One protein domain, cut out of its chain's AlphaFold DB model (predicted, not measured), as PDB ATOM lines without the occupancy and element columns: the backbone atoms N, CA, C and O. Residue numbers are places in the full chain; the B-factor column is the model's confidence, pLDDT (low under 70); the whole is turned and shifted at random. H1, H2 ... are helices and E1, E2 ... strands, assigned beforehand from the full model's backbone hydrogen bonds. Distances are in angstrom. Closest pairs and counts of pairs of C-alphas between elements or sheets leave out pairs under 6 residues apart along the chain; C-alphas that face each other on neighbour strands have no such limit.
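This is residues 761 to 871 of the 871 residues of an uncharacterized protein of Steccherinum ochraceum (UniProt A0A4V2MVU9). A small, strongly twisted sheet of three strands has H1 and H2 over one face, making two layers, helices on one face of a sheet, and H3 crosses H1 without being on the sheet. Residues 866 to 871, of which 866 to 870 belong to H3, stick out. The printed part has 111 residues, with named elements in the order H1, H2, E1, E2, E3, H3; the class is mixed. The sheet's order is E1, E2, E3, a meander, each strand the antiparallel neighbour of the one before. The whole is compact, with a radius of gyration of the C-alphas of 13.9 A and spans of 45 by 31 by 21 A.

H1, residues 763 to 778, is on the sheet over E2, residues 817 to 824, and E3, residues 827 to 835, running along the strands at a height of 9.2 A. The closest C-alphas of H1 and E3, Asn 778 and Ala 830, are 5.0 A apart. H2, residues 783 to 792, is on the sheet over E2, slantwise to the strands at 56 degrees on the local plane; its closest C-alphas to E2 are Ala 789 and Val 823, 6.0 A. E1, residues 795 to 800, and E2 form a hairpin, with N 797 and O 821 2.8 A apart, within hydrogen-bond range. E2 and E3 form another, with N 829 and O 822 at 2.8 A. E3 bends by 74 degrees at residue 831. H3, residues 852 to 870, touches H1 at a steep tilt of 50 degrees, opposite ways; their closest C-alphas, Ala 772 and Leu 858, are 5.2 A apart. In H1, H2 and H3 every O i to N i+4 pair is within hydrogen-bond range.

H1 runs 22.8 A from C-alpha 763 at (35.766, 15.005, -34.135). E2 spans 20.2 A. H3 spans 26.8 A to C-alpha 870 at (37.526, -2.453, -24.891).

The printed part has no cut. The links E1 to E2 and E3 to H3 are long, 16 residues each. Residue 871 is under pLDDT 70.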
ATOM      1  N   GLU A 761      38.868  19.879 -29.824       89.19
ATOM      2  CA  GLU A 761      37.692  19.018 -29.958       89.19
ATOM      3  C   GLU A 761      38.065  17.686 -30.611       89.19
ATOM      4  O   GLU A 761      38.793  17.656 -31.606       89.19
ATOM      5  N   ASN A 762      37.519  16.590 -30.086       91.62
ATOM      6  CA  ASN A 762      37.614  15.300 -30.750       91.62
ATOM      7  C   ASN A 762      36.485  15.168 -31.793       91.62
ATOM      8  O   ASN A 762      35.313  15.069 -31.411       91.62
ATOM      9  N   PRO A 763      36.794  15.130 -33.104       90.88
ATOM     10  CA  PRO A 763      35.766  15.005 -34.135       90.88
ATOM     11  C   PRO A 763      34.969  13.702 -34.004       90.88
ATOM     12  O   PRO A 763      33.768  13.694 -34.258       90.88
ATOM     13  N   ALA A 764      35.601  12.624 -33.534       90.56
ATOM     14  CA  ALA A 764      34.970  11.315 -33.432       90.56
ATOM     15  C   ALA A 764      33.928  11.252 -32.294       90.56
ATOM     16  O   ALA A 764      32.888  10.605 -32.441       90.56
ATOM     17  N   PHE A 765      34.158  11.990 -31.198       94.88
ATOM     18  CA  PHE A 765      33.146  12.221 -30.158       94.88
ATOM     19  C   PHE A 765      32.002  13.094 -30.668       94.88
ATOM     20  O   PHE A 765      30.842  12.824 -30.372       94.88
ATOM     21  N   ARG A 766      32.304  14.137 -31.451       93.56
ATOM     22  CA  ARG A 766      31.275  15.020 -32.017       93.56
ATOM     23  C   ARG A 766      30.314  14.261 -32.933       93.56
ATOM     24  O   ARG A 766      29.110  14.493 -32.877       93.56
ATOM     25  N   GLU A 767      30.820  13.332 -33.737       94.31
ATOM     26  CA  GLU A 767      29.977  12.430 -34.528       94.31
ATOM     27  C   GLU A 767      29.073  11.574 -33.631       94.31
ATOM     28  O   GLU A 767      27.857  11.558 -33.828       94.31
ATOM     29  N   LEU A 768      29.638  10.943 -32.594       95.75
ATOM     30  CA  LEU A 768      28.881  10.122 -31.645       95.75
ATOM     31  C   LEU A 768      27.814  10.933 -30.884       95.75
ATOM     32  O   LEU A 768      26.706  10.444 -30.661       95.75
ATOM     33  N   LEU A 769      28.116  12.187 -30.535       97.12
ATOM     34  CA  LEU A 769      27.164  13.132 -29.955       97.12
ATOM     35  C   LEU A 769      25.965  13.340 -30.884       97.12
ATOM     36  O   LEU A 769      24.824  13.209 -30.447       97.12
ATOM     37  N   HIS A 770      26.200  13.641 -32.162       97.12
ATOM     38  CA  HIS A 770      25.113  13.876 -33.112       97.12
ATOM     39  C   HIS A 770      24.313  12.601 -33.422       97.12
ATOM     40  O   HIS A 770      23.092  12.686 -33.559       97.12
ATOM     41  N   GLU A 771      24.948  11.424 -33.450       96.50
ATOM     42  CA  GLU A 771      24.241  10.134 -33.512       96.50
ATOM     43  C   GLU A 771      23.308   9.940 -32.304       96.50
ATOM     44  O   GLU A 771      22.153   9.534 -32.463       96.50
ATOM     45  N   ALA A 772      23.792  10.248 -31.095       96.69
ATOM     46  CA  ALA A 772      23.010  10.127 -29.870       96.69
ATOM     47  C   ALA A 772      21.830  11.108 -29.840       96.69
ATOM     48  O   ALA A 772      20.727  10.718 -29.455       96.69
ATOM     49  N   LEU A 773      22.038  12.351 -30.287       97.00
ATOM     50  CA  LEU A 773      20.984  13.361 -30.396       97.00
ATOM     51  C   LEU A 773      19.911  12.934 -31.400       97.00
ATOM     52  O   LEU A 773      18.735  12.911 -31.053       97.00
ATOM     53  N   LEU A 774      20.308  12.529 -32.610       96.56
ATOM     54  CA  LEU A 774      19.388  12.031 -33.635       96.56
ATOM     55  C   LEU A 774      18.541  10.863 -33.106       96.56
ATOM     56  O   LEU A 774      17.317  10.869 -33.237       96.56
ATOM     57  N   SER A 775      19.190   9.884 -32.474       96.31
ATOM     58  CA  SER A 775      18.517   8.719 -31.900       96.31
ATOM     59  C   SER A 775      17.587   9.094 -30.740       96.31
ATOM     60  O   SER A 775      16.473   8.580 -30.666       96.31
ATOM     61  N   GLY A 776      17.999  10.018 -29.868       96.06
ATOM     62  CA  GLY A 776      17.167  10.507 -28.767       96.06
ATOM     63  C   GLY A 776      15.921  11.255 -29.251       96.06
ATOM     64  O   GLY A 776      14.836  11.046 -28.713       96.06
ATOM     65  N   LEU A 777      16.051  12.075 -30.298       95.44
ATOM     66  CA  LEU A 777      14.916  12.771 -30.912       95.44
ATOM     67  C   LEU A 777      13.948  11.798 -31.595       95.44
ATOM     68  O   LEU A 777      12.739  11.976 -31.491       95.44
ATOM     69  N   ASN A 778      14.468  10.771 -32.273       95.00
ATOM     70  CA  ASN A 778      13.654   9.751 -32.938       95.00
ATOM     71  C   ASN A 778      12.820   8.929 -31.946       95.00
ATOM     72  O   ASN A 778      11.660   8.618 -32.209       95.00
ATOM     73  N   ASP A 779      13.412   8.610 -30.799       94.88
ATOM     74  CA  ASP A 779      12.774   7.818 -29.749       94.88
ATOM     75  C   ASP A 779      11.951   8.680 -28.775       94.88
ATOM     76  O   ASP A 779      11.367   8.158 -27.825       94.88
ATOM     77  N   ASP A 780      11.909   9.996 -29.011       91.56
ATOM     78  CA  ASP A 780      11.171  10.984 -28.224       91.56
ATOM     79  C   ASP A 780      11.501  10.910 -26.718       91.56
ATOM     80  O   ASP A 780      10.630  11.034 -25.856       91.56
ATOM     81  N   VAL A 781      12.776  10.675 -26.377       93.19
ATOM     82  CA  VAL A 781      13.208  10.430 -24.984       93.19
ATOM     83  C   VAL A 781      13.225  11.681 -24.109       93.19
ATOM     84  O   VAL A 781      13.388  11.576 -22.896       93.19
ATOM     85  N   ASP A 782      13.082  12.864 -24.709       94.31
ATOM     86  CA  ASP A 782      13.270  14.143 -24.036       94.31
ATOM     87  C   ASP A 782      11.989  14.987 -24.016       94.31
ATOM     88  O   ASP A 782      11.509  15.474 -25.043       94.31
ATOM     89  N   GLU A 783      11.435  15.182 -22.817       93.44
ATOM     90  CA  GLU A 783      10.189  15.930 -22.632       93.44
ATOM     91  C   GLU A 783      10.315  17.411 -23.018       93.44
ATOM     92  O   GLU A 783       9.338  18.004 -23.484       93.44
ATOM     93  N   VAL A 784      11.498  18.021 -22.859       93.38
ATOM     94  CA  VAL A 784      11.720  19.435 -23.199       93.38
ATOM     95  C   VAL A 784      11.598  19.619 -24.707       93.38
ATOM     96  O   VAL A 784      10.858  20.499 -25.156       93.38
ATOM     97  N   GLN A 785      12.236  18.745 -25.489       94.62
ATOM     98  CA  GLN A 785      12.174  18.814 -26.952       94.62
ATOM     99  C   GLN A 785      10.761  18.524 -27.479       94.62
ATOM    100  O   GLN A 785      10.269  19.227 -28.366       94.62
ATOM    101  N   ARG A 786      10.049  17.560 -26.883       94.56
ATOM    102  CA  ARG A 786       8.659  17.231 -27.246       94.56
ATOM    103  C   ARG A 786       7.691  18.389 -27.005       94.56
ATOM    104  O   ARG A 786       6.853  18.710 -27.855       94.56
ATOM    105  N   ASN A 787       7.823  19.040 -25.852       93.62
ATOM    106  CA  ASN A 787       7.034  20.222 -25.517       93.62
ATOM    107  C   ASN A 787       7.380  21.395 -26.447       93.62
ATOM    108  O   ASN A 787       6.473  22.082 -26.925       93.62
ATOM    109  N   GLY A 788       8.665  21.572 -26.778       91.75
ATOM    110  CA  GLY A 788       9.127  22.554 -27.761       91.75
ATOM    111  C   GLY A 788       8.515  22.339 -29.150       91.75
ATOM    112  O   GLY A 788       8.029  23.289 -29.772       91.75
ATOM    113  N   ALA A 789       8.442  21.089 -29.612       94.19
ATOM    114  CA  ALA A 789       7.829  20.749 -30.892       94.19
ATOM    115  C   ALA A 789       6.321  21.032 -30.886       94.19
ATOM    116  O   ALA A 789       5.806  21.675 -31.803       94.19
ATOM    117  N   THR A 790       5.630  20.658 -29.804       95.00
ATOM    118  CA  THR A 790       4.195  20.933 -29.620       95.00
ATOM    119  C   THR A 790       3.902  22.435 -29.672       95.00
ATOM    120  O   THR A 790       2.934  22.854 -30.305       95.00
ATOM    121  N   GLN A 791       4.756  23.255 -29.051       92.56
ATOM    122  CA  GLN A 791       4.630  24.713 -29.076       92.56
ATOM    123  C   GLN A 791       4.939  25.310 -30.459       92.56
ATOM    124  O   GLN A 791       4.311  26.294 -30.853       92.56
ATOM    125  N   THR A 792       5.884  24.723 -31.195       93.19
ATOM    126  CA  THR A 792       6.270  25.171 -32.543       93.19
ATOM    127  C   THR A 792       5.167  24.890 -33.566       93.19
ATOM    128  O   THR A 792       4.885  25.731 -34.419       93.19
ATOM    129  N   GLY A 793       4.511  23.728 -33.482       93.62
ATOM    130  CA  GLY A 793       3.397  23.327 -34.347       93.62
ATOM    131  C   GLY A 793       3.807  22.979 -35.784       93.62
ATOM    132  O   GLY A 793       3.564  21.863 -36.231       93.62
ATOM    133  N   GLN A 794       4.416  23.915 -36.515       96.56
ATOM    134  CA  GLN A 794       4.909  23.751 -37.889       96.56
ATOM    135  C   GLN A 794       6.176  24.599 -38.087       96.56
ATOM    136  O   GLN A 794       6.160  25.792 -37.777       96.56
ATOM    137  N   GLY A 795       7.252  24.037 -38.645       95.06
ATOM    138  CA  GLY A 795       8.461  24.796 -39.001       95.06
ATOM    139  C   GLY A 795       9.772  24.095 -38.652       95.06
ATOM    140  O   GLY A 795       9.861  22.877 -38.716       95.06
ATOM    141  N   TRP A 796      10.801  24.872 -38.312       94.69
ATOM    142  CA  TRP A 796      12.087  24.368 -37.823       94.69
ATOM    143  C   TRP A 796      12.257  24.729 -36.349       94.69
ATOM    144  O   TRP A 796      11.938  25.848 -35.946       94.69
ATOM    145  N   MET A 797      12.777  23.788 -35.569       94.94
ATOM    146  CA  MET A 797      13.095  23.943 -34.154       94.94
ATOM    147  C   MET A 797      14.592  23.719 -33.939       94.94
ATOM    148  O   MET A 797      15.172  22.789 -34.501       94.94
ATOM    149  N   HIS A 798      15.218  24.570 -33.130       95.19
ATOM    150  CA  HIS A 798      16.621  24.435 -32.752       95.19
ATOM    151  C   HIS A 798      16.743  23.636 -31.456       95.19
ATOM    152  O   HIS A 798      16.027  23.897 -30.490       95.19
ATOM    153  N   ILE A 799      17.663  22.677 -31.445       95.94
ATOM    154  CA  ILE A 799      18.056  21.943 -30.245       95.94
ATOM    155  C   ILE A 799      19.195  22.732 -29.608       95.94
ATOM    156  O   ILE A 799      20.254  22.890 -30.218       95.94
ATOM    157  N   HIS A 800      18.950  23.271 -28.421       94.00
ATOM    158  CA  HIS A 800      19.898  24.130 -27.719       94.00
ATOM    159  C   HIS A 800      20.760  23.343 -26.743       94.00
ATOM    160  O   HIS A 800      20.340  22.323 -26.202       94.00
ATOM    161  N   ASP A 801      21.961  23.856 -26.525       93.69
ATOM    162  CA  ASP A 801      22.784  23.473 -25.395       93.69
ATOM    163  C   ASP A 801      22.242  24.108 -24.103       93.69
ATOM    164  O   ASP A 801      21.993  25.315 -24.034       93.69
ATOM    165  N   ASP A 802      22.099  23.295 -23.057       93.19
ATOM    166  CA  ASP A 802      21.572  23.716 -21.755       93.19
ATOM    167  C   ASP A 802      22.538  24.626 -20.973       93.19
ATOM    168  O   ASP A 802      22.207  25.115 -19.887       93.19
ATOM    169  N   ARG A 803      23.741  24.884 -21.502       91.75
ATOM    170  CA  ARG A 803      24.664  25.905 -20.992       91.75
ATOM    171  C   ARG A 803      24.079  27.311 -21.096       91.75
ATOM    172  O   ARG A 803      24.207  28.074 -20.139       91.75
ATOM    173  N   ASN A 804      23.458  27.646 -22.229       89.19
ATOM    174  CA  ASN A 804      23.034  29.007 -22.557       89.19
ATOM    175  C   ASN A 804      21.694  29.004 -23.312       89.19
ATOM    176  O   ASN A 804      21.606  29.244 -24.517       89.19
ATOM    177  N   ILE A 805      20.619  28.704 -22.581       86.25
ATOM    178  CA  ILE A 805      19.270  28.623 -23.147       86.25
ATOM    179  C   ILE A 805      18.779  30.037 -23.521       86.25
ATOM    180  O   ILE A 805      18.734  30.919 -22.655       86.25
ATOM    181  N   PRO A 806      18.350  30.282 -24.774       87.69
ATOM    182  CA  PRO A 806      17.860  31.593 -25.176       87.69
ATOM    183  C   PRO A 806      16.538  31.953 -24.491       87.69
ATOM    184  O   PRO A 806      15.714  31.105 -24.149       87.69
ATOM    185  N   ALA A 807      16.285  33.256 -24.348       85.44
ATOM    186  CA  ALA A 807      14.985  33.740 -23.894       85.44
ATOM    187  C   ALA A 807      13.858  33.270 -24.836       85.44
ATOM    188  O   ALA A 807      14.035  33.239 -26.053       85.44
ATOM    189  N   LEU A 808      12.680  32.968 -24.276       79.62
ATOM    190  CA  LEU A 808      11.541  32.418 -25.017       79.62
ATOM    191  C   LEU A 808      11.227  33.235 -26.287       79.62
ATOM    192  O   LEU A 808      10.982  34.441 -26.221       79.62
ATOM    193  N   GLY A 809      11.223  32.563 -27.440       77.31
ATOM    194  CA  GLY A 809      10.970  33.178 -28.747       77.31
ATOM    195  C   GLY A 809      12.180  33.861 -29.397       77.31
ATOM    196  O   GLY A 809      12.016  34.498 -30.439       77.31
ATOM    197  N   ARG A 810      13.384  33.749 -28.819       87.00
ATOM    198  CA  ARG A 810      14.648  34.159 -29.450       87.00
ATOM    199  C   ARG A 810      15.441  32.947 -29.929       87.00
ATOM    200  O   ARG A 810      15.357  31.874 -29.345       87.00
ATOM    201  N   ILE A 811      16.229  33.154 -30.980       85.94
ATOM    202  CA  ILE A 811      17.221  32.187 -31.457       85.94
ATOM    203  C   ILE A 811      18.493  32.397 -30.625       85.94
ATOM    204  O   ILE A 811      18.915  33.541 -30.456       85.94
ATOM    205  N   GLY A 812      19.040  31.315 -30.067       85.44
ATOM    206  CA  GLY A 812      20.303  31.333 -29.318       85.44
ATOM    207  C   GLY A 812      21.518  31.607 -30.201       85.44
ATOM    208  O   GLY A 812      21.406  31.648 -31.429       85.44
ATOM    209  N   ASP A 813      22.678  31.801 -29.578       88.75
ATOM    210  CA  ASP A 813      23.914  32.003 -30.325       88.75
ATOM    211  C   ASP A 813      24.273  30.742 -31.135       88.75
ATOM    212  O   ASP A 813      24.063  29.623 -30.659       88.75
ATOM    213  N   PRO A 814      24.809  30.875 -32.366       87.94
ATOM    214  CA  PRO A 814      25.108  29.725 -33.223       87.94
ATOM    215  C   PRO A 814      26.094  28.714 -32.624       87.94
ATOM    216  O   PRO A 814      26.132  27.568 -33.075       87.94
ATOM    217  N   ASP A 815      26.894  29.132 -31.644       88.88
ATOM    218  CA  ASP A 815      27.862  28.281 -30.946       88.88
ATOM    219  C   ASP A 815      27.193  27.401 -29.869       88.88
ATOM    220  O   ASP A 815      27.766  26.378 -29.496       88.88
ATOM    221  N   ASP A 816      25.956  27.736 -29.465       91.25
ATOM    222  CA  ASP A 816      25.134  27.052 -28.447       91.25
ATOM    223  C   ASP A 816      23.902  26.336 -29.047       91.25
ATOM    224  O   ASP A 816      23.016  25.851 -28.336       91.25
ATOM    225  N   ILE A 817      23.805  26.265 -30.378       94.94
ATOM    226  CA  ILE A 817      22.794  25.464 -31.078       94.94
ATOM    227  C   ILE A 817      23.441  24.141 -31.474       94.94
ATOM    228  O   ILE A 817      24.337  24.132 -32.304       94.94
ATOM    229  N   LEU A 818      22.969  23.017 -30.937       96.06
ATOM    230  CA  LEU A 818      23.486  21.680 -31.258       96.06
ATOM    231  C   LEU A 818      23.108  21.256 -32.683       96.06
ATOM    232  O   LEU A 818      23.885  20.623 -33.401       96.06
ATOM    233  N   GLY A 819      21.893  21.596 -33.100       96.56
ATOM    234  CA  GLY A 819      21.358  21.266 -34.414       96.56
ATOM    235  C   GLY A 819      19.934  21.770 -34.592       96.56
ATOM    236  O   GLY A 819      19.366  22.398 -33.700       96.56
ATOM    237  N   SER A 820      19.355  21.512 -35.758       96.88
ATOM    238  CA  SER A 820      17.980  21.906 -36.087       96.88
ATOM    239  C   SER A 820      17.189  20.715 -36.601       96.88
ATOM    240  O   SER A 820      17.740  19.883 -37.314       96.88
ATOM    241  N   VAL A 821      15.903  20.654 -36.270       97.25
ATOM    242  CA  VAL A 821      14.985  19.593 -36.696       97.25
ATOM    243  C   VAL A 821      13.683  20.208 -37.204       97.25
ATOM    244  O   VAL A 821      13.225  21.234 -36.693       97.25
ATOM    245  N   ARG A 822      13.084  19.616 -38.234       97.06
ATOM    246  CA  ARG A 822      11.780  20.036 -38.743       97.06
ATOM    247  C   ARG A 822      10.674  19.524 -37.823       97.06
ATOM    248  O   ARG A 822      10.729  18.403 -37.325       97.06
ATOM    249  N   VAL A 823       9.663  20.353 -37.619       97.00
ATOM    250  CA  VAL A 823       8.471  20.058 -36.831       97.00
ATOM    251  C   VAL A 823       7.250  20.151 -37.730       97.00
ATOM    252  O   VAL A 823       7.053  21.162 -38.408       97.00
ATOM    253  N   GLU A 824       6.417  19.118 -37.697       96.94
ATOM    254  CA  GLU A 824       5.131  19.073 -38.389       96.94
ATOM    255  C   GLU A 824       4.053  18.542 -37.448       96.94
ATOM    256  O   GLU A 824       4.243  17.548 -36.752       96.94
ATOM    257  N   GLU A 825       2.917  19.235 -37.398       95.62
ATOM    258  CA  GLU A 825       1.776  18.903 -36.534       95.62
ATOM    259  C   GLU A 825       2.166  18.732 -35.053       95.62
ATOM    260  O   GLU A 825       1.626  17.893 -34.332       95.62
ATOM    261  N   GLY A 826       3.127  19.538 -34.597       93.81
ATOM    262  CA  GLY A 826       3.651  19.501 -33.233       93.81
ATOM    263  C   GLY A 826       4.601  18.335 -32.938       93.81
ATOM    264  O   GLY A 826       4.961  18.143 -31.779       93.81
ATOM    265  N   LYS A 827       5.015  17.559 -33.949       94.88
ATOM    266  CA  LYS A 827       5.937  16.422 -33.817       94.88
ATOM    267  C   LYS A 827       7.261  16.686 -34.524       94.88
ATOM    268  O   LYS A 827       7.287  17.282 -35.596       94.88
ATOM    269  N   MET A 828       8.354  16.217 -33.931       96.31
ATOM    270  CA  MET A 828       9.691  16.299 -34.524       96.31
ATOM    271  C   MET A 828       9.860  15.237 -35.614       96.31
ATOM    272  O   MET A 828       9.532  14.071 -35.402       96.31
ATOM    273  N   LEU A 829      10.416  15.631 -36.756       95.75
ATOM    274  CA  LEU A 829      10.854  14.726 -37.816       95.75
ATOM    275  C   LEU A 829      12.357  14.484 -37.655       95.75
ATOM    276  O   LEU A 829      13.173  15.229 -38.198       95.75
ATOM    277  N   ALA A 830      12.730  13.498 -36.837       94.12
ATOM    278  CA  ALA A 830      14.124  13.281 -36.440       94.12
ATOM    279  C   ALA A 830      15.075  13.063 -37.631       94.12
ATOM    280  O   ALA A 830      16.203  13.542 -37.605       94.12
ATOM    281  N   ASP A 831      14.606  12.438 -38.711       94.94
ATOM    282  CA  ASP A 831      15.343  12.234 -39.968       94.94
ATOM    283  C   ASP A 831      15.792  13.538 -40.654       94.94
ATOM    284  O   ASP A 831      16.721  13.533 -41.462       94.94
ATOM    285  N   THR A 832      15.169  14.667 -40.313       96.81
ATOM    286  CA  THR A 832      15.552  16.002 -40.798       96.81
ATOM    287  C   THR A 832      16.592  16.705 -39.925       96.81
ATOM    288  O   THR A 832      16.950  17.846 -40.223       96.81
ATOM    289  N   TYR A 833      17.064  16.064 -38.852       97.44
ATOM    290  CA  TYR A 833      18.053  16.643 -37.951       97.44
ATOM    291  C   TYR A 833      19.338  17.017 -38.702       97.44
ATOM    292  O   TYR A 833      19.963  16.191 -39.367       97.44
ATOM    293  N   GLN A 834      19.747  18.276 -38.562       96.75
ATOM    294  CA  GLN A 834      20.986  18.801 -39.122       96.75
ATOM    295  C   GLN A 834      21.874  19.367 -38.008       96.75
ATOM    296  O   GLN A 834      21.463  20.326 -37.342       96.75
ATOM    297  N   PRO A 835      23.087  18.813 -37.808       96.81
ATOM    298  CA  PRO A 835      24.090  19.372 -36.909       96.81
ATOM    299  C   PRO A 835      24.419  20.824 -37.250       96.81
ATOM    300  O   PRO A 835      24.556  21.175 -38.424       96.81
ATOM    301  N   MET A 836      24.609  21.662 -36.233       95.19
ATOM    302  CA  MET A 836      25.059  23.034 -36.451       95.19
ATOM    303  C   MET A 836      26.586  23.068 -36.665       95.19
ATOM    304  O   MET A 836      27.339  22.645 -35.781       95.19
ATOM    305  N   PRO A 837      27.096  23.590 -37.798       91.62
ATOM    306  CA  PRO A 837      28.539  23.615 -38.059       91.62
ATOM    307  C   PRO A 837      29.325  24.515 -37.092       91.62
ATOM    308  O   PRO A 837      30.468  24.208 -36.745       91.62
ATOM    309  N   SER A 838      28.714  25.614 -36.638       91.94
ATOM    310  CA  SER A 838      29.327  26.576 -35.708       91.94
ATOM    311  C   SER A 838      29.419  26.072 -34.271       91.94
ATOM    312  O   SER A 838      30.278  26.556 -33.548       91.94
ATOM    313  N   TYR A 839      28.633  25.062 -33.888       93.62
ATOM    314  CA  TYR A 839      28.610  24.534 -32.525       93.62
ATOM    315  C   TYR A 839      30.013  24.179 -31.998       93.62
ATOM    316  O   TYR A 839      30.859  23.655 -32.746       93.62
ATOM    317  N   ARG A 840      30.246  24.471 -30.710       90.56
ATOM    318  CA  ARG A 840      31.499  24.203 -29.988       90.56
ATOM    319  C   ARG A 840      31.240  23.416 -28.709       90.56
ATOM    320  O   ARG A 840      30.399  23.787 -27.892       90.56
ATOM    321  N   LEU A 841      32.015  22.352 -28.497       92.56
ATOM    322  CA  LEU A 841      31.878  21.470 -27.328       92.56
ATOM    323  C   LEU A 841      32.278  22.151 -26.013       92.56
ATOM    324  O   LEU A 841      31.803  21.759 -24.948       92.56
ATOM    325  N   CYS A 842      33.149  23.156 -26.084       90.75
ATOM    326  CA  CYS A 842      33.593  23.944 -24.945       90.75
ATOM    327  C   CYS A 842      33.625  25.424 -25.344       90.75
ATOM    328  O   CYS A 842      34.212  25.779 -26.366       90.75
ATOM    329  N   THR A 843      32.974  26.272 -24.554       89.12
ATOM    330  CA  THR A 843      32.897  27.729 -24.747       89.12
ATOM    331  C   THR A 843      33.243  28.435 -23.434       89.12
ATOM    332  O   THR A 843      33.561  27.786 -22.433       89.12
ATOM    333  N   ALA A 844      33.194  29.771 -23.410       87.19
ATOM    334  CA  ALA A 844      33.398  30.539 -22.178       87.19
ATOM    335  C   ALA A 844      32.351  30.206 -21.095       87.19
ATOM    336  O   ALA A 844      32.644  30.329 -19.907       87.19
ATOM    337  N   ASP A 845      31.179  29.712 -21.503       87.06
ATOM    338  CA  ASP A 845      30.082  29.293 -20.625       87.06
ATOM    339  C   ASP A 845      30.228  27.844 -20.112       87.06
ATOM    340  O   ASP A 845      29.401  27.348 -19.340       87.06
ATOM    341  N   GLY A 846      31.316  27.161 -20.492       88.00
ATOM    342  CA  GLY A 846      31.703  25.840 -19.998       88.00
ATOM    343  C   GLY A 846      31.615  24.733 -21.047       88.00
ATOM    344  O   GLY A 846      31.553  24.987 -22.251       88.00
ATOM    345  N   ILE A 847      31.621  23.481 -20.582       91.31
ATOM    346  CA  ILE A 847      31.497  22.277 -21.422       91.31
ATOM    347  C   ILE A 847      30.035  21.976 -21.766       91.31
ATOM    348  O   ILE A 847      29.165  22.264 -20.940       91.31
ATOM    349  N   LEU A 848      29.798  21.366 -22.935       93.56
ATOM    350  CA  LEU A 848      28.510  20.834 -23.418       93.56
ATOM    351  C   LEU A 848      27.566  20.428 -22.275       93.56
ATOM    352  O   LEU A 848      27.927  19.589 -21.440       93.56
ATOM    353  N   LYS A 849      26.332  20.942 -22.297       94.88
ATOM    354  CA  LYS A 849      25.238  20.457 -21.449       94.88
ATOM    355  C   LYS A 849      24.027  20.094 -22.297       94.88
ATOM    356  O   LYS A 849      23.636  20.804 -23.215       94.88
ATOM    357  N   LEU A 850      23.428  18.962 -21.956       96.38
ATOM    358  CA  LEU A 850      22.221  18.452 -22.590       96.38
ATOM    359  C   LEU A 850      21.093  18.400 -21.567       96.38
ATOM    360  O   LEU A 850      21.346  18.205 -20.375       96.38
ATOM    361  N   THR A 851      19.866  18.478 -22.068       95.44
ATOM    362  CA  THR A 851      18.663  18.151 -21.306       95.44
ATOM    363  C   THR A 851      18.728  16.711 -20.796       95.44
ATOM    364  O   THR A 851      19.407  15.860 -21.374       95.44
ATOM    365  N   GLU A 852      18.034  16.417 -19.696       94.94
ATOM    366  CA  GLU A 852      18.170  15.141 -18.975       94.94
ATOM    367  C   GLU A 852      17.961  13.904 -19.870       94.94
ATOM    368  O   GLU A 852      18.753  12.960 -19.800       94.94
ATOM    369  N   GLY A 853      16.959  13.925 -20.757       94.56
ATOM    370  CA  GLY A 853      16.669  12.811 -21.665       94.56
ATOM    371  C   GLY A 853      17.771  12.597 -22.704       94.56
ATOM    372  O   GLY A 853      18.242  11.475 -22.908       94.56
ATOM    373  N   LEU A 854      18.244  13.680 -23.325       96.56
ATOM    374  CA  LEU A 854      19.343  13.628 -24.295       96.56
ATOM    375  C   LEU A 854      20.690  13.278 -23.640       96.56
ATOM    376  O   LEU A 854      21.470  12.516 -24.213       96.56
ATOM    377  N   ALA A 855      20.954  13.771 -22.426       96.50
ATOM    378  CA  ALA A 855      22.142  13.434 -21.645       96.50
ATOM    379  C   ALA A 855      22.183  11.938 -21.298       96.50
ATOM    380  O   ALA A 855      23.224  11.295 -21.447       96.50
ATOM    381  N   ALA A 856      21.046  11.371 -20.879       95.81
ATOM    382  CA  ALA A 856      20.921   9.943 -20.605       95.81
ATOM    383  C   ALA A 856      21.186   9.101 -21.863       95.81
ATOM    384  O   ALA A 856      21.945   8.132 -21.799       95.81
ATOM    385  N   ARG A 857      20.643   9.509 -23.019       96.75
ATOM    386  CA  ARG A 857      20.882   8.820 -24.296       96.75
ATOM    387  C   ARG A 857      22.342   8.905 -24.749       96.75
ATOM    388  O   ARG A 857      22.894   7.908 -25.209       96.75
ATOM    389  N   LEU A 858      22.989  10.062 -24.604       96.88
ATOM    390  CA  LEU A 858      24.418  10.195 -24.897       96.88
ATOM    391  C   LEU A 858      25.252   9.283 -23.995       96.88
ATOM    392  O   LEU A 858      26.137   8.587 -24.485       96.88
ATOM    393  N   LYS A 859      24.948   9.249 -22.694       96.38
ATOM    394  CA  LYS A 859      25.639   8.378 -21.740       96.38
ATOM    395  C   LYS A 859      25.522   6.902 -22.127       96.38
ATOM    396  O   LYS A 859      26.536   6.217 -22.155       96.38
ATOM    397  N   GLU A 860      24.325   6.437 -22.473       96.00
ATOM    398  CA  GLU A 860      24.098   5.067 -22.952       96.00
ATOM    399  C   GLU A 860      24.975   4.747 -24.175       96.00
ATOM    400  O   GLU A 860      25.663   3.728 -24.210       96.00
ATOM    401  N   ARG A 861      25.019   5.649 -25.164       95.31
ATOM    402  CA  ARG A 861      25.853   5.475 -26.365       95.31
ATOM    403  C   ARG A 861      27.346   5.463 -26.047       95.31
ATOM    404  O   ARG A 861      28.071   4.661 -26.630       95.31
ATOM    405  N   LEU A 862      27.795   6.308 -25.120       95.06
ATOM    406  CA  LEU A 862      29.184   6.334 -24.661       95.06
ATOM    407  C   LEU A 862      29.565   5.038 -23.937       95.06
ATOM    408  O   LEU A 862      30.653   4.523 -24.169       95.06
ATOM    409  N   GLU A 863      28.682   4.488 -23.100       94.00
ATOM    410  CA  GLU A 863      28.915   3.209 -22.416       94.00
ATOM    411  C   GLU A 863      29.011   2.042 -23.411       94.00
ATOM    412  O   GLU A 863      29.890   1.191 -23.267       94.00
ATOM    413  N   VAL A 864      28.163   2.025 -24.445       92.44
ATOM    414  CA  VAL A 864      28.214   1.019 -25.521       92.44
ATOM    415  C   VAL A 864      29.505   1.134 -26.334       92.44
ATOM    416  O   VAL A 864      30.166   0.123 -26.572       92.44
ATOM    417  N   GLU A 865      29.896   2.344 -26.736       90.88
ATOM    418  CA  GLU A 865      31.116   2.532 -27.525       90.88
ATOM    419  C   GLU A 865      32.373   2.242 -26.690       90.88
ATOM    420  O   GLU A 865      33.289   1.593 -27.183       90.88
ATOM    421  N   ALA A 866      32.384   2.590 -25.397       87.19
ATOM    422  CA  ALA A 866      33.466   2.223 -24.479       87.19
ATOM    423  C   ALA A 866      33.621   0.700 -24.339       87.19
ATOM    424  O   ALA A 866      34.737   0.190 -24.288       87.19
ATOM    425  N   GLN A 867      32.510  -0.044 -24.281       82.12
ATOM    426  CA  GLN A 867      32.548  -1.509 -24.260       82.12
ATOM    427  C   GLN A 867      33.059  -2.083 -25.581       82.12
ATOM    428  O   GLN A 867      33.797  -3.065 -25.563       82.12
ATOM    429  N   ARG A 868      32.685  -1.473 -26.708       82.25
ATOM    430  CA  ARG A 868      33.133  -1.879 -28.041       82.25
ATOM    431  C   ARG A 868      34.623  -1.622 -28.263       82.25
ATOM    432  O   ARG A 868      35.274  -2.460 -28.864       82.25
ATOM    433  N   GLU A 869      35.150  -0.494 -27.788       79.19
ATOM    434  CA  GLU A 869      36.583  -0.165 -27.866       79.19
ATOM    435  C   GLU A 869      37.441  -1.006 -26.899       79.19
ATOM    436  O   GLU A 869      38.650  -1.112 -27.087       79.19
ATOM    437  N   ALA A 870      36.838  -1.597 -25.860       72.19
ATOM    438  CA  ALA A 870      37.526  -2.453 -24.891       72.19
ATOM    439  C   ALA A 870      37.575  -3.946 -25.278       72.19
ATOM    440  O   ALA A 870      38.306  -4.702 -24.629       72.19
ATOM    441  N   GLN A 871      36.775  -4.370 -26.262       57.03
ATOM    442  CA  GLN A 871      36.765  -5.721 -26.844       57.03
ATOM    443  C   GLN A 871      37.761  -5.809 -27.996       57.03
ATOM    444  O   GLN A 871      38.433  -6.862 -28.082       57.03
TER     445      GLN A 871